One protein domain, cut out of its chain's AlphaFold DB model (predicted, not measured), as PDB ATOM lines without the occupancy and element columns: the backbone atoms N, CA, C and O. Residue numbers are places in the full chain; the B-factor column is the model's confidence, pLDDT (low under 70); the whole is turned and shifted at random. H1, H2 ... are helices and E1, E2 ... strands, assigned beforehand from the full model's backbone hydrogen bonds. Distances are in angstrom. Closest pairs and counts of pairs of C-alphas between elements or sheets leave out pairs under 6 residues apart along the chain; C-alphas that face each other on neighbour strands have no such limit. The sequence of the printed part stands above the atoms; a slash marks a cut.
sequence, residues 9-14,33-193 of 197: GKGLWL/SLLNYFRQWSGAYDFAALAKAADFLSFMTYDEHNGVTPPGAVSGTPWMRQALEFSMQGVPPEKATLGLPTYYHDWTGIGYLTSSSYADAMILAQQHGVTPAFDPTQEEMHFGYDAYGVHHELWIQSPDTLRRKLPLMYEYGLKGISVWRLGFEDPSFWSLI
ATOM      1  N   GLY A   9      37.517  33.439  50.698       32.72
ATOM      2  CA  GLY A   9      38.973  33.482  50.623       32.72
ATOM      3  C   GLY A   9      39.431  32.627  49.443       32.72
ATOM      4  O   GLY A   9      38.754  31.675  49.060       32.72
ATOM      5  N   LYS A  10      40.567  32.981  48.838       39.62
ATOM      6  CA  LYS A  10      41.136  32.267  47.686       39.62
ATOM      7  C   LYS A  10      41.422  30.804  48.074       39.62
ATOM      8  O   LYS A  10      42.315  30.557  48.884       39.62
ATOM      9  N   GLY A  11      40.632  29.872  47.536       43.62
ATOM     10  CA  GLY A  11      40.774  28.418  47.703       43.62
ATOM     11  C   GLY A  11      39.569  27.690  48.322       43.62
ATOM     12  O   GLY A  11      39.437  26.485  48.121       43.62
ATOM     13  N   LEU A  12      38.669  28.377  49.040       39.62
ATOM     14  CA  LEU A  12      37.510  27.740  49.681       39.62
ATOM     15  C   LEU A  12      36.391  28.751  49.977       39.62
ATOM     16  O   LEU A  12      36.631  29.795  50.590       39.62
ATOM     17  N   TRP A  13      35.148  28.410  49.626       39.81
ATOM     18  CA  TRP A  13      33.969  29.164  50.067       39.81
ATOM     19  C   TRP A  13      33.343  28.508  51.300       39.81
ATOM     20  O   TRP A  13      32.927  27.349  51.267       39.81
ATOM     21  N   LEU A  14      33.262  29.274  52.391       40.06
ATOM     22  CA  LEU A  14      32.682  28.857  53.666       40.06
ATOM     23  C   LEU A  14      31.333  29.552  53.865       40.06
ATOM     24  O   LEU A  14      31.262  30.780  53.944       40.06
ATOM     25  N   SER A  33      55.501  21.307  40.374       72.56
ATOM     26  CA  SER A  33      55.164  22.726  40.618       72.56
ATOM     27  C   SER A  33      53.692  23.053  40.931       72.56
ATOM     28  O   SER A  33      53.458  23.772  41.898       72.56
ATOM     29  N   LEU A  34      52.706  22.544  40.180       74.94
ATOM     30  CA  LEU A  34      51.298  22.972  40.314       74.94
ATOM     31  C   LEU A  34      50.564  22.337  41.497       74.94
ATOM     32  O   LEU A  34      49.929  23.042  42.279       74.94
ATOM     33  N   LEU A  35      50.687  21.019  41.689       73.50
ATOM     34  CA  LEU A  35      50.100  20.366  42.863       73.50
ATOM     35  C   LEU A  35      50.766  20.865  44.147       73.50
ATOM     36  O   LEU A  35      50.097  21.071  45.154       73.50
ATOM     37  N   ASN A  36      52.075  21.111  44.119       73.50
ATOM     38  CA  ASN A  36      52.779  21.660  45.274       73.50
ATOM     39  C   ASN A  36      52.373  23.103  45.560       73.50
ATOM     40  O   ASN A  36      52.201  23.457  46.723       73.50
ATOM     41  N   TYR A  37      52.164  23.912  44.521       75.00
ATOM     42  CA  TYR A  37      51.579  25.240  44.658       75.00
ATOM     43  C   TYR A  37      50.185  25.164  45.295       75.00
ATOM     44  O   TYR A  37      49.939  25.827  46.303       75.00
ATOM     45  N   PHE A  38      49.314  24.284  44.793       77.19
ATOM     46  CA  PHE A  38      47.988  24.049  45.363       77.19
ATOM     47  C   PHE A  38      48.054  23.599  46.828       77.19
ATOM     48  O   PHE A  38      47.323  24.131  47.658       77.19
ATOM     49  N   ARG A  39      48.956  22.674  47.177       79.31
ATOM     50  CA  ARG A  39      49.163  22.207  48.559       79.31
ATOM     51  C   ARG A  39      49.669  23.313  49.476       79.31
ATOM     52  O   ARG A  39      49.192  23.418  50.597       79.31
ATOM     53  N   GLN A  40      50.600  24.148  49.018       80.12
ATOM     54  CA  GLN A  40      51.102  25.280  49.802       80.12
ATOM     55  C   GLN A  40      49.999  26.305  50.073       80.12
ATOM     56  O   GLN A  40      49.854  26.765  51.203       80.12
ATOM     57  N   TRP A  41      49.190  26.623  49.061       73.88
ATOM     58  CA  TRP A  41      48.038  27.513  49.213       73.88
ATOM     59  C   TRP A  41      46.947  26.916  50.098       73.88
ATOM     60  O   TRP A  41      46.379  27.606  50.943       73.88
ATOM     61  N   SER A  42      46.679  25.625  49.927       78.50
ATOM     62  CA  SER A  42      45.648  24.909  50.673       78.50
ATOM     63  C   SER A  42      46.081  24.553  52.096       78.50
ATOM     64  O   SER A  42      45.231  24.336  52.949       78.50
ATOM     65  N   GLY A  43      47.385  24.547  52.391       76.56
ATOM     66  CA  GLY A  43      47.940  24.205  53.705       76.56
ATOM     67  C   GLY A  43      47.538  25.160  54.832       76.56
ATOM     68  O   GLY A  43      47.673  24.819  56.002       76.56
ATOM     69  N   ALA A  44      46.997  26.336  54.504       81.50
ATOM     70  CA  ALA A  44      46.386  27.229  55.487       81.50
ATOM     71  C   ALA A  44      45.011  26.739  55.995       81.50
ATOM     72  O   ALA A  44      44.502  27.282  56.979       81.50
ATOM     73  N   TYR A  45      44.400  25.749  55.337       83.88
ATOM     74  CA  TYR A  45      43.064  25.247  55.643       83.88
ATOM     75  C   TYR A  45      43.128  23.842  56.254       83.88
ATOM     76  O   TYR A  45      43.465  22.867  55.589       83.88
ATOM     77  N   ASP A  46      42.711  23.719  57.514       90.62
ATOM     78  CA  ASP A  46      42.397  22.418  58.108       90.62
ATOM     79  C   ASP A  46      40.998  21.987  57.648       90.62
ATOM     80  O   ASP A  46      39.980  22.326  58.261       90.62
ATOM     81  N   PHE A  47      40.932  21.273  56.521       92.19
ATOM     82  CA  PHE A  47      39.663  20.853  55.926       92.19
ATOM     83  C   PHE A  47      38.841  19.948  56.852       92.19
ATOM     84  O   PHE A  47      37.616  20.080  56.894       92.19
ATOM     85  N   ALA A  48      39.481  19.093  57.652       92.19
ATOM     86  CA  ALA A  48      38.791  18.222  58.600       92.19
ATOM     87  C   ALA A  48      38.155  19.024  59.749       92.19
ATOM     88  O   ALA A  48      37.007  18.772  60.131       92.19
ATOM     89  N   ALA A  49      38.859  20.022  60.291       93.56
ATOM     90  CA  ALA A  49      38.292  20.930  61.287       93.56
ATOM     91  C   ALA A  49      37.166  21.790  60.697       93.56
ATOM     92  O   ALA A  49      36.109  21.937  61.317       93.56
ATOM     93  N   LEU A  50      37.347  22.304  59.477       93.69
ATOM     94  CA  LEU A  50      36.325  23.078  58.772       93.69
ATOM     95  C   LEU A  50      35.066  22.244  58.510       93.69
ATOM     96  O   LEU A  50      33.960  22.721  58.755       93.69
ATOM     97  N   ALA A  51      35.210  20.980  58.111       94.25
ATOM     98  CA  ALA A  51      34.086  20.078  57.873       94.25
ATOM     99  C   ALA A  51      33.290  19.750  59.149       94.25
ATOM    100  O   ALA A  51      32.099  19.440  59.070       94.25
ATOM    101  N   LYS A  52      33.906  19.830  60.337       94.19
ATOM    102  CA  LYS A  52      33.189  19.707  61.619       94.19
ATOM    103  C   LYS A  52      32.345  20.945  61.924       94.19
ATOM    104  O   LYS A  52      31.259  20.806  62.480       94.19
ATOM    105  N   ALA A  53      32.835  22.129  61.562       94.75
ATOM    106  CA  ALA A  53      32.182  23.403  61.856       94.75
ATOM    107  C   ALA A  53      31.130  23.818  60.813       94.75
ATOM    108  O   ALA A  53      30.169  24.500  61.164       94.75
ATOM    109  N   ALA A  54      31.310  23.422  59.551       94.00
ATOM    110  CA  ALA A  54      30.451  23.804  58.437       94.00
ATOM    111  C   ALA A  54      29.408  22.726  58.089       94.00
ATOM    112  O   ALA A  54      29.618  21.520  58.278       94.00
ATOM    113  N   ASP A  55      28.287  23.167  57.516       92.81
ATOM    114  CA  ASP A  55      27.272  22.278  56.939       92.81
ATOM    115  C   ASP A  55      27.784  21.609  55.653       92.81
ATOM    116  O   ASP A  55      27.521  20.432  55.408       92.81
ATOM    117  N   PHE A  56      28.533  22.361  54.844       93.12
ATOM    118  CA  PHE A  56      29.239  21.871  53.668       93.12
ATOM    119  C   PHE A  56      30.434  22.778  53.322       93.12
ATOM    120  O   PHE A  56      30.492  23.936  53.736       93.12
ATOM    121  N   LEU A  57      31.371  22.236  52.549       94.88
ATOM    122  CA  LEU A  57      32.559  22.880  52.011       94.88
ATOM    123  C   LEU A  57      32.463  22.899  50.486       94.88
ATOM    124  O   LEU A  57      32.228  21.865  49.858       94.88
ATOM    125  N   SER A  58      32.650  24.077  49.894       94.62
ATOM    126  CA  SER A  58      32.727  24.230  48.442       94.62
ATOM    127  C   SER A  58      34.181  24.324  48.015       94.62
ATOM    128  O   SER A  58      34.826  25.357  48.216       94.62
ATOM    129  N   PHE A  59      34.696  23.229  47.453       93.12
ATOM    130  CA  PHE A  59      36.067  23.172  46.970       93.12
ATOM    131  C   PHE A  59      36.197  23.902  45.642       93.12
ATOM    132  O   PHE A  59      35.451  23.652  44.697       93.12
ATOM    133  N   MET A  60      37.178  24.795  45.563       92.81
ATOM    134  CA  MET A  60      37.532  25.493  44.332       92.81
ATOM    135  C   MET A  60      38.462  24.607  43.496       92.81
ATOM    136  O   MET A  60      39.646  24.890  43.372       92.81
ATOM    137  N   THR A  61      37.945  23.493  42.967       94.38
ATOM    138  CA  THR A  61      38.685  22.568  42.083       94.38
ATOM    139  C   THR A  61      38.842  23.143  40.672       94.38
ATOM    140  O   THR A  61      38.470  22.521  39.682       94.38
ATOM    141  N   TYR A  62      39.365  24.363  40.597       94.62
ATOM    142  CA  TYR A  62      39.686  25.128  39.397       94.62
ATOM    143  C   TYR A  62      40.800  26.136  39.714       94.62
ATOM    144  O   TYR A  62      41.243  26.224  40.858       94.62
ATOM    145  N   ASP A  63      41.246  26.882  38.702       92.75
ATOM    146  CA  ASP A  63      42.466  27.700  38.723       92.75
ATOM    147  C   ASP A  63      43.750  26.868  38.915       92.75
ATOM    148  O   ASP A  63      44.702  27.322  39.561       92.75
ATOM    149  N   GLU A  64      43.782  25.664  38.319       94.12
ATOM    150  CA  GLU A  64      44.997  24.844  38.180       94.12
ATOM    151  C   GLU A  64      46.126  25.678  37.565       94.12
ATOM    152  O   GLU A  64      47.181  25.860  38.179       94.12
ATOM    153  N   HIS A  65      45.848  26.242  36.388       93.38
ATOM    154  CA  HIS A  65      46.610  27.328  35.800       93.38
ATOM    155  C   HIS A  65      45.881  28.661  36.018       93.38
ATOM    156  O   HIS A  65      44.668  28.776  35.841       93.38
ATOM    157  N   ASN A  66      46.627  29.689  36.418       90.38
ATOM    158  CA  ASN A  66      46.120  31.020  36.741       90.38
ATOM    159  C   ASN A  66      47.169  32.105  36.423       90.38
ATOM    160  O   ASN A  66      48.161  31.862  35.739       90.38
ATOM    161  N   GLY A  67      46.956  33.331  36.910       87.31
ATOM    162  CA  GLY A  67      47.786  34.485  36.553       87.31
ATOM    163  C   GLY A  67      49.251  34.396  36.991       87.31
ATOM    164  O   GLY A  67      50.062  35.167  36.491       87.31
ATOM    165  N   VAL A  68      49.617  33.485  37.902       87.06
ATOM    166  CA  VAL A  68      51.015  33.299  38.342       87.06
ATOM    167  C   VAL A  68      51.667  32.026  37.798       87.06
ATOM    168  O   VAL A  68      52.815  31.737  38.133       87.06
ATOM    169  N   THR A  69      50.964  31.268  36.960       87.38
ATOM    170  CA  THR A  69      51.483  30.063  36.305       87.38
ATOM    171  C   THR A  69      51.585  30.286  34.794       87.38
ATOM    172  O   THR A  69      50.989  31.229  34.269       87.38
ATOM    173  N   PRO A  70      52.314  29.424  34.062       90.50
ATOM    174  CA  PRO A  70      52.184  29.353  32.610       90.50
ATOM    175  C   PRO A  70      50.733  29.068  32.180       90.50
ATOM    176  O   PRO A  70      49.965  28.558  33.006       90.50
ATOM    177  N   PRO A  71      50.376  29.347  30.914       93.44
ATOM    178  CA  PRO A  71      49.096  28.942  30.334       93.44
ATOM    179  C   PRO A  71      48.867  27.431  30.453       93.44
ATOM    180  O   PRO A  71      49.824  26.650  30.489       93.44
ATOM    181  N   GLY A  72      47.606  27.029  30.560       95.19
ATOM    182  CA  GLY A  72      47.217  25.629  30.687       95.19
ATOM    183  C   GLY A  72      45.768  25.471  31.133       95.19
ATOM    184  O   GLY A  72      45.044  26.457  31.295       95.19
ATOM    185  N   ALA A  73      45.362  24.221  31.352       96.62
ATOM    186  CA  ALA A  73      44.003  23.885  31.756       96.62
ATOM    187  C   ALA A  73      43.568  24.650  33.012       96.62
ATOM    188  O   ALA A  73      44.311  24.795  33.983       96.62
ATOM    189  N   VAL A  74      42.327  25.128  33.010       96.56
ATOM    190  CA  VAL A  74      41.756  25.844  34.160       96.56
ATOM    191  C   VAL A  74      41.378  24.856  35.266       96.56
ATOM    192  O   VAL A  74      41.389  25.186  36.452       96.56
ATOM    193  N   SER A  75      41.012  23.638  34.883       96.50
ATOM    194  CA  SER A  75      40.505  22.586  35.761       96.50
ATOM    195  C   SER A  75      40.689  21.220  35.098       96.50
ATOM    196  O   SER A  75      39.715  20.501  34.856       96.50
ATOM    197  N   GLY A  76      41.932  20.875  34.758       96.94
ATOM    198  CA  GLY A  76      42.247  19.608  34.117       96.94
ATOM    199  C   GLY A  76      41.779  18.435  34.973       96.94
ATOM    200  O   GLY A  76      42.054  18.379  36.176       96.94
ATOM    201  N   THR A  77      41.062  17.477  34.378       96.50
ATOM    202  CA  THR A  77      40.498  16.332  35.119       96.50
ATOM    203  C   THR A  77      41.544  15.577  35.966       96.50
ATOM    204  O   THR A  77      41.236  15.246  37.119       96.50
ATOM    205  N   PRO A  78      42.789  15.326  35.494       96.06
ATOM    206  CA  PRO A  78      43.823  14.687  36.311       96.06
ATOM    207  C   PRO A  78      44.194  15.496  37.558       96.06
ATOM    208  O   PRO A  78      44.343  14.926  38.640       96.06
ATOM    209  N   TRP A  79      44.311  16.818  37.432       95.81
ATOM    210  CA  TRP A  79      44.611  17.693  38.560       95.81
ATOM    211  C   TRP A  79      43.426  17.819  39.513       95.81
ATOM    212  O   TRP A  79      43.620  17.741  40.725       95.81
ATOM    213  N   MET A  80      42.192  17.914  39.000       96.06
ATOM    214  CA  MET A  80      40.986  17.949  39.835       96.06
ATOM    215  C   MET A  80      40.912  16.733  40.766       96.06
ATOM    216  O   MET A  80      40.604  16.890  41.946       96.06
ATOM    217  N   ARG A  81      41.244  15.531  40.271       96.31
ATOM    218  CA  ARG A  81      41.317  14.309  41.094       96.31
ATOM    219  C   ARG A  81      42.337  14.442  42.221       96.31
ATOM    220  O   ARG A  81      42.000  14.193  43.374       96.31
ATOM    221  N   GLN A  82      43.546  14.907  41.912       94.44
ATOM    222  CA  GLN A  82      44.603  15.103  42.912       94.44
ATOM    223  C   GLN A  82      44.227  16.180  43.943       94.44
ATOM    224  O   GLN A  82      44.495  16.026  45.136       94.44
ATOM    225  N   ALA A  83      43.587  17.264  43.500       92.44
ATOM    226  CA  ALA A  83      43.099  18.328  44.366       92.44
ATOM    227  C   ALA A  83      41.997  17.822  45.309       92.44
ATOM    228  O   ALA A  83      42.027  18.133  46.502       92.44
ATOM    229  N   LEU A  84      41.065  16.999  44.813       94.31
ATOM    230  CA  LEU A  84      40.042  16.340  45.629       94.31
ATOM    231  C   LEU A  84      40.665  15.360  46.625       94.31
ATOM    232  O   LEU A  84      40.385  15.456  47.812       94.31
ATOM    233  N   GLU A  85      41.547  14.465  46.183       93.19
ATOM    234  CA  GLU A  85      42.230  13.493  47.050       93.19
ATOM    235  C   GLU A  85      42.995  14.159  48.195       93.19
ATOM    236  O   GLU A  85      43.007  13.651  49.317       93.19
ATOM    237  N   PHE A  86      43.619  15.307  47.930       91.31
ATOM    238  CA  PHE A  86      44.270  16.103  48.960       91.31
ATOM    239  C   PHE A  86      43.254  16.762  49.902       91.31
ATOM    240  O   PHE A  86      43.360  16.635  51.121       91.31
ATOM    241  N   SER A  87      42.257  17.453  49.349       90.62
ATOM    242  CA  SER A  87      41.352  18.302  50.136       90.62
ATOM    243  C   SER A  87      40.318  17.510  50.939       90.62
ATOM    244  O   SER A  87      39.794  17.994  51.939       90.62
ATOM    245  N   MET A  88      40.032  16.277  50.520       93.19
ATOM    246  CA  MET A  88      39.037  15.402  51.139       93.19
ATOM    247  C   MET A  88      39.561  14.624  52.353       93.19
ATOM    248  O   MET A  88      38.796  13.905  52.998       93.19
ATOM    249  N   GLN A  89      40.843  14.751  52.702       91.88
ATOM    250  CA  GLN A  89      41.423  14.042  53.844       91.88
ATOM    251  C   GLN A  89      40.742  14.464  55.156       91.88
ATOM    252  O   GLN A  89      40.913  15.577  55.645       91.88
ATOM    253  N   GLY A  90      39.943  13.558  55.727       91.62
ATOM    254  CA  GLY A  90      39.172  13.813  56.949       91.62
ATOM    255  C   GLY A  90      37.872  14.604  56.742       91.62
ATOM    256  O   GLY A  90      37.255  15.009  57.729       91.62
ATOM    257  N   VAL A  91      37.435  14.803  55.494       95.75
ATOM    258  CA  VAL A  91      36.171  15.467  55.146       95.75
ATOM    259  C   VAL A  91      35.124  14.416  54.763       95.75
ATOM    260  O   VAL A  91      35.357  13.651  53.828       95.75
ATOM    261  N   PRO A  92      33.954  14.367  55.429       96.88
ATOM    262  CA  PRO A  92      32.846  13.522  54.987       96.88
ATOM    263  C   PRO A  92      32.368  13.932  53.576       96.88
ATOM    264  O   PRO A  92      32.036  15.109  53.384       96.88
ATOM    265  N   PRO A  93      32.322  13.022  52.587       96.06
ATOM    266  CA  PRO A  93      31.971  13.358  51.203       96.06
ATOM    267  C   PRO A  93      30.633  14.070  51.002       96.06
ATOM    268  O   PRO A  93      30.524  15.010  50.213       96.06
ATOM    269  N   GLU A  94      29.630  13.725  51.801       95.94
ATOM    270  CA  GLU A  94      28.297  14.325  51.796       95.94
ATOM    271  C   GLU A  94      28.269  15.803  52.241       95.94
ATOM    272  O   GLU A  94      27.229  16.479  52.149       95.94
ATOM    273  N   LYS A  95      29.408  16.312  52.728       96.25
ATOM    274  CA  LYS A  95      29.649  17.720  53.045       96.25
ATOM    275  C   LYS A  95      30.464  18.451  51.982       96.25
ATOM    276  O   LYS A  95      30.649  19.647  52.131       96.25
ATOM    277  N   ALA A  96      30.945  17.810  50.928       96.50
ATOM    278  CA  ALA A  96      31.820  18.443  49.943       96.50
ATOM    279  C   ALA A  96      31.107  18.676  48.606       96.50
ATOM    280  O   ALA A  96      30.285  17.858  48.197       96.50
ATOM    281  N   THR A  97      31.418  19.770  47.904       96.50
ATOM    282  CA  THR A  97      30.965  19.989  46.517       96.50
ATOM    283  C   THR A  97      32.129  20.078  45.538       96.50
ATOM    284  O   THR A  97      33.189  20.605  45.873       96.50
ATOM    285  N   LEU A  98      31.896  19.610  44.310       96.81
ATOM    286  CA  LEU A  98      32.821  19.743  43.184       96.81
ATOM    287  C   LEU A  98      32.774  21.167  42.617       96.81
ATOM    288  O   LEU A  98      31.718  21.613  42.170       96.81
ATOM    289  N   GLY A  99      33.897  21.876  42.606       97.00
ATOM    290  CA  GLY A  99      34.018  23.182  41.962       97.00
ATOM    291  C   GLY A  99      34.150  23.055  40.451       97.00
ATOM    292  O   GLY A  99      35.089  22.423  39.978       97.00
ATOM    293  N   LEU A 100      33.258  23.694  39.699       97.12
ATOM    294  CA  LEU A 100      33.343  23.786  38.243       97.12
ATOM    295  C   LEU A 100      33.506  25.250  37.816       97.12
ATOM    296  O   LEU A 100      32.674  26.083  38.205       97.12
ATOM    297  N   PRO A 101      34.540  25.577  37.024       96.44
ATOM    298  CA  PRO A 101      34.647  26.879  36.392       96.44
ATOM    299  C   PRO A 101      33.728  26.926  35.166       96.44
ATOM    300  O   PRO A 101      33.545  25.926  34.486       96.44
ATOM    301  N   THR A 102      33.144  28.078  34.861       96.31
ATOM    302  CA  THR A 102      32.351  28.311  33.634       96.31
ATOM    303  C   THR A 102      32.926  29.436  32.784       96.31
ATOM    304  O   THR A 102      32.273  29.947  31.883       96.31
ATOM    305  N   TYR A 103      34.157  29.833  33.084       96.12
ATOM    306  CA  TYR A 103      34.913  30.855  32.381       96.12
ATOM    307  C   TYR A 103      36.028  30.218  31.554       96.12
ATOM    308  O   TYR A 103      36.426  29.077  31.803       96.12
ATOM    309  N   TYR A 104      36.546  30.976  30.593       96.62
ATOM    310  CA  TYR A 104      37.863  30.714  30.023       96.62
ATOM    311  C   TYR A 104      38.904  31.627  30.668       96.62
ATOM    312  O   TYR A 104      38.565  32.666  31.241       96.62
ATOM    313  N   HIS A 105      40.163  31.253  30.505       97.56
ATOM    314  CA  HIS A 105      41.315  32.111  30.752       97.56
ATOM    315  C   HIS A 105      42.054  32.351  29.432       97.56
ATOM    316  O   HIS A 105      42.192  31.415  28.649       97.56
ATOM    317  N   ASP A 106      42.472  33.591  29.180       97.50
ATOM    318  CA  ASP A 106      43.300  34.028  28.049       97.50
ATOM    319  C   ASP A 106      44.610  34.601  28.586       97.50
ATOM    320  O   ASP A 106      44.613  35.596  29.328       97.50
ATOM    321  N   TRP A 107      45.710  33.949  28.221       97.50
ATOM    322  CA  TRP A 107      47.055  34.346  28.587       97.50
ATOM    323  C   TRP A 107      47.789  34.986  27.421       97.50
ATOM    324  O   TRP A 107      47.885  34.418  26.338       97.50
ATOM    325  N   THR A 108      48.465  36.090  27.726       95.56
ATOM    326  CA  THR A 108      49.506  36.686  26.864       95.56
ATOM    327  C   THR A 108      50.914  36.536  27.454       95.56
ATOM    328  O   THR A 108      51.898  37.067  26.940       95.56
ATOM    329  N   GLY A 109      51.018  35.808  28.569       88.31
ATOM    330  CA  GLY A 109      52.241  35.554  29.320       88.31
ATOM    331  C   GLY A 109      51.958  35.366  30.812       88.31
ATOM    332  O   GLY A 109      50.857  35.630  31.297       88.31
ATOM    333  N   ILE A 110      52.966  34.929  31.571       87.81
ATOM    334  CA  ILE A 110      52.855  34.837  33.036       87.81
ATOM    335  C   ILE A 110      52.631  36.247  33.601       87.81
ATOM    336  O   ILE A 110      53.367  37.175  33.271       87.81
ATOM    337  N   GLY A 111      51.625  36.406  34.462       86.75
ATOM    338  CA  GLY A 111      51.214  37.697  35.023       86.75
ATOM    339  C   GLY A 111      50.169  38.450  34.196       86.75
ATOM    340  O   GLY A 111      49.605  39.419  34.701       86.75
ATOM    341  N   TYR A 112      49.870  37.999  32.973       92.06
ATOM    342  CA  TYR A 112      48.939  38.656  32.056       92.06
ATOM    343  C   TYR A 112      47.817  37.701  31.667       92.06
ATOM    344  O   TYR A 112      47.937  36.919  30.724       92.06
ATOM    345  N   LEU A 113      46.733  37.779  32.435       92.88
ATOM    346  CA  LEU A 113      45.581  36.896  32.334       92.88
ATOM    347  C   LEU A 113      44.293  37.711  32.269       92.88
ATOM    348  O   LEU A 113      44.064  38.584  33.110       92.88
ATOM    349  N   THR A 114      43.430  37.379  31.315       96.31
ATOM    350  CA  THR A 114      42.037  37.836  31.293       96.31
ATOM    351  C   THR A 114      41.092  36.641  31.294       96.31
ATOM    352  O   THR A 114      41.486  35.530  30.954       96.31
ATOM    353  N   SER A 115      39.848  36.850  31.722       96.19
ATOM    354  CA  SER A 115      38.852  35.781  31.812       96.19
ATOM    355  C   SER A 115      37.493  36.311  31.391       96.19
ATOM    356  O   SER A 115      37.098  37.396  31.826       96.19
ATOM    357  N   SER A 116      36.750  35.538  30.602       97.44
ATOM    358  CA  SER A 116      35.364  35.873  30.261       97.44
ATOM    359  C   SER A 116      34.509  34.622  30.027       97.44
ATOM    360  O   SER A 116      34.877  33.514  30.425       97.44
ATOM    361  N   SER A 117      33.320  34.820  29.458       97.75
ATOM    362  CA  SER A 117      32.318  33.783  29.214       97.75
ATOM    363  C   SER A 117      32.698  32.835  28.073       97.75
ATOM    364  O   SER A 117      33.442  33.196  27.161       97.75
ATOM    365  N   TYR A 118      32.118  31.632  28.070       97.44
ATOM    366  CA  TYR A 118      32.235  30.690  26.954       97.44
ATOM    367  C   TYR A 118      31.813  31.316  25.612       97.44
ATOM    368  O   TYR A 118      32.482  31.119  24.600       97.44
ATOM    369  N   ALA A 119      30.739  32.112  25.607       97.69
ATOM    370  CA  ALA A 119      30.259  32.787  24.403       97.69
ATOM    371  C   ALA A 119      31.314  33.738  23.814       97.69
ATOM    372  O   ALA A 119      31.547  33.720  22.606       97.69
ATOM    373  N   ASP A 120      32.004  34.506  24.663       98.12
ATOM    374  CA  ASP A 120      33.073  35.406  24.217       98.12
ATOM    375  C   ASP A 120      34.261  34.627  23.635       98.12
ATOM    376  O   ASP A 120      34.819  35.040  22.621       98.12
ATOM    377  N   ALA A 121      34.619  33.472  24.212       97.56
ATOM    378  CA  ALA A 121      35.670  32.618  23.651       97.56
ATOM    379  C   ALA A 121      35.328  32.139  22.235       97.56
ATOM    380  O   ALA A 121      36.183  32.141  21.352       97.56
ATOM    381  N   MET A 122      34.071  31.754  21.997       97.88
ATOM    382  CA  MET A 122      33.623  31.321  20.672       97.88
ATOM    383  C   MET A 122      33.606  32.476  19.661       97.88
ATOM    384  O   MET A 122      33.937  32.267  18.493       97.88
ATOM    385  N   ILE A 123      33.281  33.696  20.102       98.12
ATOM    386  CA  ILE A 123      33.388  34.908  19.276       98.12
ATOM    387  C   ILE A 123      34.849  35.172  18.897       98.12
ATOM    388  O   ILE A 123      35.130  35.402  17.722       98.12
ATOM    389  N   LEU A 124      35.780  35.090  19.853       97.88
ATOM    390  CA  LEU A 124      37.219  35.254  19.599       97.88
ATOM    391  C   LEU A 124      37.737  34.210  18.602       97.88
ATOM    392  O   LEU A 124      38.390  34.561  17.619       97.88
ATOM    393  N   ALA A 125      37.381  32.940  18.800       98.06
ATOM    394  CA  ALA A 125      37.734  31.857  17.887       98.06
ATOM    395  C   ALA A 125      37.259  32.154  16.452       98.06
ATOM    396  O   ALA A 125      38.036  32.073  15.498       98.06
ATOM    397  N   GLN A 126      36.006  32.595  16.300       98.12
ATOM    398  CA  GLN A 126      35.439  32.964  15.004       98.12
ATOM    399  C   GLN A 126      36.141  34.178  14.376       98.12
ATOM    400  O   GLN A 126      36.447  34.150  13.185       98.12
ATOM    401  N   GLN A 127      36.401  35.233  15.154       97.88
ATOM    402  CA  GLN A 127      37.055  36.461  14.681       97.88
ATOM    403  C   GLN A 127      38.465  36.204  14.146       97.88
ATOM    404  O   GLN A 127      38.871  36.831  13.169       97.88
ATOM    405  N   HIS A 128      39.181  35.260  14.754       97.75
ATOM    406  CA  HIS A 128      40.537  34.891  14.357       97.75
ATOM    407  C   HIS A 128      40.594  33.682  13.410       97.75
ATOM    408  O   HIS A 128      41.682  33.278  13.004       97.75
ATOM    409  N   GLY A 129      39.447  33.115  13.017       97.25
ATOM    410  CA  GLY A 129      39.389  31.967  12.108       97.25
ATOM    411  C   GLY A 129      40.020  30.696  12.684       97.25
ATOM    412  O   GLY A 129      40.529  29.869  11.929       97.25
ATOM    413  N   VAL A 130      40.005  30.548  14.011       97.75
ATOM    414  CA  VAL A 130      40.583  29.410  14.731       97.75
ATOM    415  C   VAL A 130      39.464  28.506  15.237       97.75
ATOM    416  O   VAL A 130      38.433  28.972  15.715       97.75
ATOM    417  N   THR A 131      39.674  27.196  15.160       97.38
ATOM    418  CA  THR A 131      38.755  26.207  15.732       97.38
ATOM    419  C   THR A 131      39.325  25.706  17.059       97.38
ATOM    420  O   THR A 131      40.442  25.184  17.049       97.38
ATOM    421  N   PRO A 132      38.586  25.806  18.181       98.00
ATOM    422  CA  PRO A 132      39.018  25.231  19.449       98.00
ATOM    423  C   PRO A 132      39.292  23.729  19.336       98.00
ATOM    424  O   PRO A 132      38.466  22.976  18.813       98.00
ATOM    425  N   ALA A 133      40.443  23.295  19.844       98.12
ATOM    426  CA  ALA A 133      40.858  21.900  19.894       98.12
ATOM    427  C   ALA A 133      40.553  21.303  21.272       98.12
ATOM    428  O   ALA A 133      40.658  21.984  22.288       98.12
ATOM    429  N   PHE A 134      40.156  20.033  21.309       98.25
ATOM    430  CA  PHE A 134      39.926  19.305  22.556       98.25
ATOM    431  C   PHE A 134      41.217  18.621  23.012       98.25
ATOM    432  O   PHE A 134      41.774  17.817  22.260       98.25
ATOM    433  N   ASP A 135      41.644  18.876  24.246       98.00
ATOM    434  CA  ASP A 135      42.700  18.116  24.907       98.00
ATOM    435  C   ASP A 135      42.075  16.912  25.646       98.00
ATOM    436  O   ASP A 135      41.333  17.100  26.616       98.00
ATOM    437  N   PRO A 136      42.353  15.661  25.228       97.06
ATOM    438  CA  PRO A 136      41.754  14.476  25.840       97.06
ATOM    439  C   PRO A 136      42.326  14.126  27.216       97.06
ATOM    440  O   PRO A 136      41.718  13.335  27.933       97.06
ATOM    441  N   THR A 137      43.488  14.669  27.578       95.56
ATOM    442  CA  THR A 137      44.124  14.434  28.879       95.56
ATOM    443  C   THR A 137      43.527  15.359  29.925       95.56
ATOM    444  O   THR A 137      43.185  14.912  31.017       95.56
ATOM    445  N   GLN A 138      43.388  16.641  29.585       97.00
ATOM    446  CA  GLN A 138      42.823  17.652  30.480       97.00
ATOM    447  C   GLN A 138      41.293  17.666  30.461       97.00
ATOM    448  O   GLN A 138      40.672  18.151  31.404       97.00
ATOM    449  N   GLU A 139      40.697  17.111  29.403       97.44
ATOM    450  CA  GLU A 139      39.271  17.194  29.094       97.44
ATOM    451  C   GLU A 139      38.769  18.640  28.985       97.44
ATOM    452  O   GLU A 139      37.665  18.964  29.421       97.44
ATOM    453  N   GLU A 140      39.576  19.510  28.376       97.75
ATOM    454  CA  GLU A 140      39.269  20.924  28.147       97.75
ATOM    455  C   GLU A 140      39.468  21.311  26.683       97.75
ATOM    456  O   GLU A 140      40.193  20.651  25.940       97.75
ATOM    457  N   MET A 141      38.791  22.379  26.260       98.19
ATOM    458  CA  MET A 141      39.018  22.965  24.944       98.19
ATOM    459  C   MET A 141      40.093  24.039  25.057       98.19
ATOM    460  O   MET A 141      40.115  24.778  26.039       98.19
ATOM    461  N   HIS A 142      40.926  24.188  24.038       98.31
ATOM    462  CA  HIS A 142      41.911  25.258  23.986       98.31
ATOM    463  C   HIS A 142      42.120  25.761  22.557       98.31
ATOM    464  O   HIS A 142      41.844  25.056  21.582       98.31
ATOM    465  N   PHE A 143      42.587  26.996  22.418       98.44
ATOM    466  CA  PHE A 143      43.107  27.514  21.153       98.44
ATOM    467  C   PHE A 143      44.083  28.658  21.390       98.44
ATOM    468  O   PHE A 143      44.111  29.236  22.471       98.44
ATOM    469  N   GLY A 144      44.860  28.997  20.366       97.81
ATOM    470  CA  GLY A 144      45.700  30.187  20.376       97.81
ATOM    471  C   GLY A 144      45.481  31.038  19.136       97.81
ATOM    472  O   GLY A 144      45.040  30.538  18.099       97.81
ATOM    473  N   TYR A 145      45.772  32.326  19.257       97.69
ATOM    474  CA  TYR A 145      45.733  33.280  18.153       97.69
ATOM    475  C   TYR A 145      46.746  34.399  18.386       97.69
ATOM    476  O   TYR A 145      47.152  34.656  19.514       97.69
ATOM    477  N   ASP A 146      47.141  35.086  17.320       96.88
ATOM    478  CA  ASP A 146      48.006  36.258  17.417       96.88
ATOM    479  C   ASP A 146      47.191  37.531  17.181       96.88
ATOM    480  O   ASP A 146      46.427  37.638  16.216       96.88
ATOM    481  N   ALA A 147      47.372  38.521  18.052       94.94
ATOM    482  CA  ALA A 147      46.755  39.835  17.931       94.94
ATOM    483  C   ALA A 147      47.773  40.920  18.289       94.94
ATOM    484  O   ALA A 147      48.444  40.858  19.314       94.94
ATOM    485  N   TYR A 148      47.914  41.928  17.422       94.62
ATOM    486  CA  TYR A 148      48.812  43.073  17.643       94.62
ATOM    487  C   TYR A 148      50.272  42.697  17.984       94.62
ATOM    488  O   TYR A 148      50.953  43.421  18.707       94.62
ATOM    489  N   GLY A 149      50.767  41.576  17.448       94.88
ATOM    490  CA  GLY A 149      52.124  41.080  17.707       94.88
ATOM    491  C   GLY A 149      52.296  40.345  19.041       94.88
ATOM    492  O   GLY A 149      53.431  40.078  19.432       94.88
ATOM    493  N   VAL A 150      51.200  40.021  19.729       96.94
ATOM    494  CA  VAL A 150      51.175  39.245  20.971       96.94
ATOM    495  C   VAL A 150      50.441  37.929  20.728       96.94
ATOM    496  O   VAL A 150      49.384  37.913  20.095       96.94
ATOM    497  N   HIS A 151      51.012  36.839  21.237       97.00
ATOM    498  CA  HIS A 151      50.384  35.524  21.205       97.00
ATOM    499  C   HIS A 151      49.426  35.362  22.386       97.00
ATOM    500  O   HIS A 151      49.803  35.641  23.526       97.00
ATOM    501  N   HIS A 152      48.220  34.891  22.098       97.94
ATOM    502  CA  HIS A 152      47.185  34.548  23.061       97.94
ATOM    503  C   HIS A 152      47.015  33.033  23.124       97.94
ATOM    504  O   HIS A 152      46.922  32.381  22.084       97.94
ATOM    505  N   GLU A 153      46.907  32.486  24.332       97.88
ATOM    506  CA  GLU A 153      46.561  31.084  24.575       97.88
ATOM    507  C   GLU A 153      45.342  31.009  25.493       97.88
ATOM    508  O   GLU A 153      45.342  31.593  26.575       97.88
ATOM    509  N   LEU A 154      44.293  30.311  25.052       97.88
ATOM    510  CA  LEU A 154      43.011  30.220  25.741       97.88
ATOM    511  C   LEU A 154      42.689  28.789  26.135       97.88
ATOM    512  O   LEU A 154      42.806  27.885  25.310       97.88
ATOM    513  N   TRP A 155      42.166  28.620  27.349       98.31
ATOM    514  CA  TRP A 155      41.611  27.360  27.852       98.31
ATOM    515  C   TRP A 155      40.173  27.560  28.322       98.31
ATOM    516  O   TRP A 155      39.879  28.497  29.065       98.31
ATOM    517  N   ILE A 156      39.263  26.712  27.843       97.31
ATOM    518  CA  ILE A 156      37.824  26.988  27.760       97.31
ATOM    519  C   ILE A 156      37.007  25.816  28.294       97.31
ATOM    520  O   ILE A 156      37.267  24.646  27.994       97.31
ATOM    521  N   GLN A 157      35.931  26.160  28.999       96.12
ATOM    522  CA  GLN A 157      34.888  25.227  29.408       96.12
ATOM    523  C   GLN A 157      33.707  25.276  28.444       96.12
ATOM    524  O   GLN A 157      33.032  26.297  28.343       96.12
ATOM    525  N   SER A 158      33.432  24.165  27.769       95.38
ATOM    526  CA  SER A 158      32.212  23.957  26.990       95.38
ATOM    527  C   SER A 158      31.220  23.080  27.770       95.38
ATOM    528  O   SER A 158      31.603  22.426  28.747       95.38
ATOM    529  N   PRO A 159      29.945  22.986  27.345       94.81
ATOM    530  CA  PRO A 159      29.008  22.011  27.906       94.81
ATOM    531  C   PRO A 159      29.573  20.590  27.963       94.81
ATOM    532  O   PRO A 159      29.390  19.886  28.954       94.81
ATOM    533  N   ASP A 160      30.301  20.177  26.924       95.56
ATOM    534  CA  ASP A 160      30.843  18.827  26.822       95.56
ATOM    535  C   ASP A 160      32.040  18.592  27.751       95.56
ATOM    536  O   ASP A 160      32.142  17.509  28.330       95.56
ATOM    537  N   THR A 161      32.912  19.587  27.954       96.62
ATOM    538  CA  THR A 161      34.016  19.477  28.928       96.62
ATOM    539  C   THR A 161      33.473  19.435  30.353       96.62
ATOM    540  O   THR A 161      33.882  18.600  31.156       96.62
ATOM    541  N   LEU A 162      32.468  20.262  30.660       96.50
ATOM    542  CA  LEU A 162      31.804  20.260  31.962       96.50
ATOM    543  C   LEU A 162      31.080  18.938  32.228       96.50
ATOM    544  O   LEU A 162      31.214  18.368  33.312       96.50
ATOM    545  N   ARG A 163      30.378  18.395  31.226       95.69
ATOM    546  CA  ARG A 163      29.706  17.090  31.304       95.69
ATOM    547  C   ARG A 163      30.665  15.966  31.694       95.69
ATOM    548  O   ARG A 163      30.274  15.083  32.452       95.69
ATOM    549  N   ARG A 164      31.901  15.993  31.188       96.31
ATOM    550  CA  ARG A 164      32.934  14.979  31.468       96.31
ATOM    551  C   ARG A 164      33.454  15.017  32.902       96.31
ATOM    552  O   ARG A 164      33.857  13.983  33.416       96.31
ATOM    553  N   LYS A 165      33.354  16.170  33.568       96.38
ATOM    554  CA  LYS A 165      33.792  16.365  34.959       96.38
ATOM    555  C   LYS A 165      32.717  16.001  35.984       96.38
ATOM    556  O   LYS A 165      33.048  15.644  37.110       96.38
ATOM    557  N   LEU A 166      31.434  16.033  35.607       95.19
ATOM    558  CA  LEU A 166      30.317  15.677  36.498       95.19
ATOM    559  C   LEU A 166      30.427  14.277  37.147       95.19
ATOM    560  O   LEU A 166      30.079  14.167  38.324       95.19
ATOM    561  N   PRO A 167      30.929  13.219  36.473       95.50
ATOM    562  CA  PRO A 167      31.194  11.920  37.094       95.50
ATOM    563  C   PRO A 167      32.051  11.974  38.363       95.50
ATOM    564  O   PRO A 167      31.774  11.207  39.283       95.50
ATOM    565  N   LEU A 168      32.996  12.921  38.484       96.31
ATOM    566  CA  LEU A 168      33.812  13.092  39.697       96.31
ATOM    567  C   LEU A 168      32.952  13.311  40.947       96.31
ATOM    568  O   LEU A 168      33.301  12.859  42.034       96.31
ATOM    569  N   MET A 169      31.793  13.958  40.805       95.25
ATOM    570  CA  MET A 169      30.851  14.127  41.911       95.25
ATOM    571  C   MET A 169      30.379  12.777  42.456       95.25
ATOM    572  O   MET A 169      30.343  12.583  43.668       95.25
ATOM    573  N   TYR A 170      30.039  11.836  41.575       94.38
ATOM    574  CA  TYR A 170      29.566  10.513  41.969       94.38
ATOM    575  C   TYR A 170      30.707   9.614  42.441       94.38
ATOM    576  O   TYR A 170      30.554   8.926  43.446       94.38
ATOM    577  N   GLU A 171      31.850   9.653  41.755       96.31
ATOM    578  CA  GLU A 171      33.032   8.853  42.094       96.31
ATOM    579  C   GLU A 171      33.543   9.143  43.510       96.31
ATOM    580  O   GLU A 171      33.894   8.218  44.238       96.31
ATOM    581  N   TYR A 172      33.528  10.413  43.921       96.44
ATOM    582  CA  TYR A 172      33.952  10.827  45.258       96.44
ATOM    583  C   TYR A 172      32.792  10.913  46.262       96.44
ATOM    584  O   TYR A 172      33.028  11.288  47.405       96.44
ATOM    585  N   GLY A 173      31.550  10.582  45.880       95.81
ATOM    586  CA  GLY A 173      30.384  10.633  46.775       95.81
ATOM    587  C   GLY A 173      30.030  12.043  47.267       95.81
ATOM    588  O   GLY A 173      29.540  12.211  48.384       95.81
ATOM    589  N   LEU A 174      30.311  13.061  46.453       96.50
ATOM    590  CA  LEU A 174      30.152  14.467  46.810       96.50
ATOM    591  C   LEU A 174      28.674  14.861  46.910       96.50
ATOM    592  O   LEU A 174      27.807  14.347  46.202       96.50
ATOM    593  N   LYS A 175      28.395  15.856  47.753       94.38
ATOM    594  CA  LYS A 175      27.060  16.429  47.970       94.38
ATOM    595  C   LYS A 175      26.419  16.980  46.695       94.38
ATOM    596  O   LYS A 175      25.194  17.032  46.590       94.38
ATOM    597  N   GLY A 176      27.241  17.496  45.791       94.56
ATOM    598  CA  GLY A 176      26.796  18.250  44.629       94.56
ATOM    599  C   GLY A 176      27.945  18.976  43.942       94.56
ATOM    600  O   GLY A 176      29.119  18.696  44.189       94.56
ATOM    601  N   ILE A 177      27.587  19.964  43.128       95.38
ATOM    602  CA  ILE A 177      28.530  20.861  42.459       95.38
ATOM    603  C   ILE A 177      28.400  22.295  42.986       95.38
ATOM    604  O   ILE A 177      27.361  22.697  43.510       95.38
ATOM    605  N   SER A 178      29.450  23.081  42.792       95.62
ATOM    606  CA  SER A 178      29.494  24.529  42.983       95.62
ATOM    607  C   SER A 178      30.080  25.169  41.731       95.62
ATOM    608  O   SER A 178      31.129  24.737  41.264       95.62
ATOM    609  N   VAL A 179      29.411  26.183  41.189       95.75
ATOM    610  CA  VAL A 179      29.724  26.746  39.867       95.75
ATOM    611  C   VAL A 179      30.252  28.169  40.010       95.75
ATOM    612  O   VAL A 179      29.591  29.011  40.624       95.75
ATOM    613  N   TRP A 180      31.422  28.448  39.430       94.81
ATOM    614  CA  TRP A 180      31.981  29.795  39.334       94.81
ATOM    615  C   TRP A 180      32.161  30.196  37.865       94.81
ATOM    616  O   TRP A 180      33.032  29.670  37.190       94.81
ATOM    617  N   ARG A 181      31.371  31.118  37.321       93.06
ATOM    618  CA  ARG A 181      30.237  31.821  37.938       93.06
ATOM    619  C   ARG A 181      29.038  31.827  37.004       93.06
ATOM    620  O   ARG A 181      29.186  31.696  35.796       93.06
ATOM    621  N   LEU A 182      27.863  32.033  37.584       93.81
ATOM    622  CA  LEU A 182      26.618  32.125  36.829       93.81
ATOM    623  C   LEU A 182      26.690  33.204  35.741       93.81
ATOM    624  O   LEU A 182      27.160  34.318  35.994       93.81
ATOM    625  N   GLY A 183      26.166  32.866  34.565       94.69
ATOM    626  CA  GLY A 183      26.097  33.727  33.389       94.69
ATOM    627  C   GLY A 183      27.337  33.689  32.496       94.69
ATOM    628  O   GLY A 183      27.377  34.435  31.522       94.69
ATOM    629  N   PHE A 184      28.353  32.883  32.823       96.62
ATOM    630  CA  PHE A 184      29.546  32.706  31.978       96.62
ATOM    631  C   PHE A 184      29.508  31.395  31.187       96.62
ATOM    632  O   PHE A 184      30.167  31.274  30.155       96.62
ATOM    633  N   GLU A 185      28.702  30.444  31.645       95.56
ATOM    634  CA  GLU A 185      28.433  29.186  30.974       95.56
ATOM    635  C   GLU A 185      27.625  29.355  29.687       95.56
ATOM    636  O   GLU A 185      26.850  30.298  29.517       95.56
ATOM    637  N   ASP A 186      27.720  28.355  28.817       95.94
ATOM    638  CA  ASP A 186      26.660  28.092  27.854       95.94
ATOM    639  C   ASP A 186      25.383  27.647  28.601       95.94
ATOM    640  O   ASP A 186      25.457  26.737  29.434       95.94
ATOM    641  N   PRO A 187      24.200  28.221  28.312       94.50
ATOM    642  CA  PRO A 187      22.963  27.873  29.011       94.50
ATOM    643  C   PRO A 187      22.593  26.382  28.964       94.50
ATOM    644  O   PRO A 187      21.930  25.891  29.879       94.50
ATOM    645  N   SER A 188      23.023  25.642  27.932       94.69
ATOM    646  CA  SER A 188      22.778  24.199  27.810       94.69
ATOM    647  C   SER A 188      23.467  23.373  28.898       94.69
ATOM    648  O   SER A 188      23.020  22.259  29.178       94.69
ATOM    649  N   PHE A 189      24.476  23.930  29.582       94.19
ATOM    650  CA  PHE A 189      25.093  23.321  30.759       94.19
ATOM    651  C   PHE A 189      24.052  22.943  31.824       94.19
ATOM    652  O   PHE A 189      24.111  21.853  32.388       94.19
ATOM    653  N   TRP A 190      23.050  23.793  32.067       93.12
ATOM    654  CA  TRP A 190      22.040  23.549  33.103       93.12
ATOM    655  C   TRP A 190      21.127  22.363  32.791       93.12
ATOM    656  O   TRP A 190      20.632  21.717  33.713       93.12
ATOM    657  N   SER A 191      20.965  22.017  31.514       92.69
ATOM    658  CA  SER A 191      20.215  20.831  31.088       92.69
ATOM    659  C   SER A 191      20.929  19.520  31.436       92.69
ATOM    660  O   SER A 191      20.297  18.465  31.437       92.69
ATOM    661  N   LEU A 192      22.232  19.566  31.744       89.19
ATOM    662  CA  LEU A 192      22.999  18.407  32.210       89.19
ATOM    663  C   LEU A 192      22.697  18.062  33.673       89.19
ATOM    664  O   LEU A 192      22.985  16.949  34.115       89.19
ATOM    665  N   ILE A 193      22.145  19.010  34.434       86.69
ATOM    666  CA  ILE A 193      21.878  18.839  35.857       86.69
ATOM    667  C   ILE A 193      20.443  18.337  36.027       86.69
ATOM    668  O   ILE A 193      19.497  19.042  35.667       86.69
TER     669      ILE A 193
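This is residues 9 to 14 and 33 to 193 of the 197 residues of the protein "GH18 domain-containing protein" of Chloroflexi bacterium (UniProt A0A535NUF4). Two sheets stand end to end, joined where E3 runs on into E4: a strongly twisted sheet of five strands with H4 over one face, and a smaller sheet of four, curled like part of a barrel, with H3 over E2 and E3. H1 packs on H3, and H7 packs on H5. The larger sheet, in order E5 E4 E8 E7 E6, is antiparallel; the smaller, E1 E2 E3 E9, is mixed. The 167 printed residues, of mixed class, include seven named helices and nine named strands, in the order E1 H1 H2 E2 H3 E3 E4 E5 H4 E6 E7 E8 H5 H6 E9 H7. The whole is compact, with a radius of gyration of the C-alphas of 16.2 A and spans of 52 by 35 by 26 A.

In the larger sheet, E4 is residues 103 to 109, 18.2 A from first to last C-alpha, E5 112 to 117, 17.6 A, E6 133 to 135, E7 140 to 147, 22.8 A, and E8 150 to 156, 19.4 A. In the smaller, E1 is 12 to 14, E2 57 to 59, E3 96 to 101, 16.2 A, and E9 176 to 180. The helices are H1, 33 to 42, H2, 47 to 53, H3, 77 to 87, 15.2 A, H4, 118 to 127, 14.4 A, H5, 159 to 165, H6, 167 to 171, and H7, 187 to 192. C-alpha 12 is at (37.510, 27.740, 49.681) and C-alpha 192 at (22.999, 18.407, 32.210).

E6, E7 and E8 form a meander, each strand the antiparallel neighbour of the one before; N 142 and O 133 are 2.8 A apart, N 154 and O 143 2.8 A. E4 is antiparallel to E8, with N 107 and O 153 at 2.9 A, and forms a hairpin with E5, with N 106 and O 114 at 2.8 A. H4 and H5 make two layers with this sheet, helices on one face; H4 has a height over the sheet of 9.4 A. E3 runs on into E4 at 58 degrees. E2, H3 and E3 form a strand-helix-strand unit, parallel neighbour strands with a helix between, its crossover right-handed; N 97 and O 57 are 3.0 A apart. E3 and E9 are parallel, with N 100 and O 178 at 2.8 A; E1 and E2 are antiparallel, with N 13 and O 58 at 3.4 A. H2 and H6 only graze this sheet. H1 and H3 touch, closest at the C-alphas of Leu 35 and Ala 83, 7.4 A, the same way at a shallow tilt of 34.7 degrees, only just short of steep. H5 and H7 touch, closest at the C-alphas of Pro 159 and Phe 189, 5.0 A. Every O i to N i+4 pair is within hydrogen-bond range in H1 to H6; H7 has 0 of 2, but 3 of 3 O i to N i+3 pairs.

The C-alphas farthest apart, of Lys 52 and Gly 149, are 52.4 A apart. Residues 15 to 32 are not printed, and C-alphas 14 and 33 are 26.7 A apart across the cut. The link from E2 to H3, residues 60 to 76, is long. The mean pLDDT of the printed part is 91.8, with residues 9 to 14 under 70.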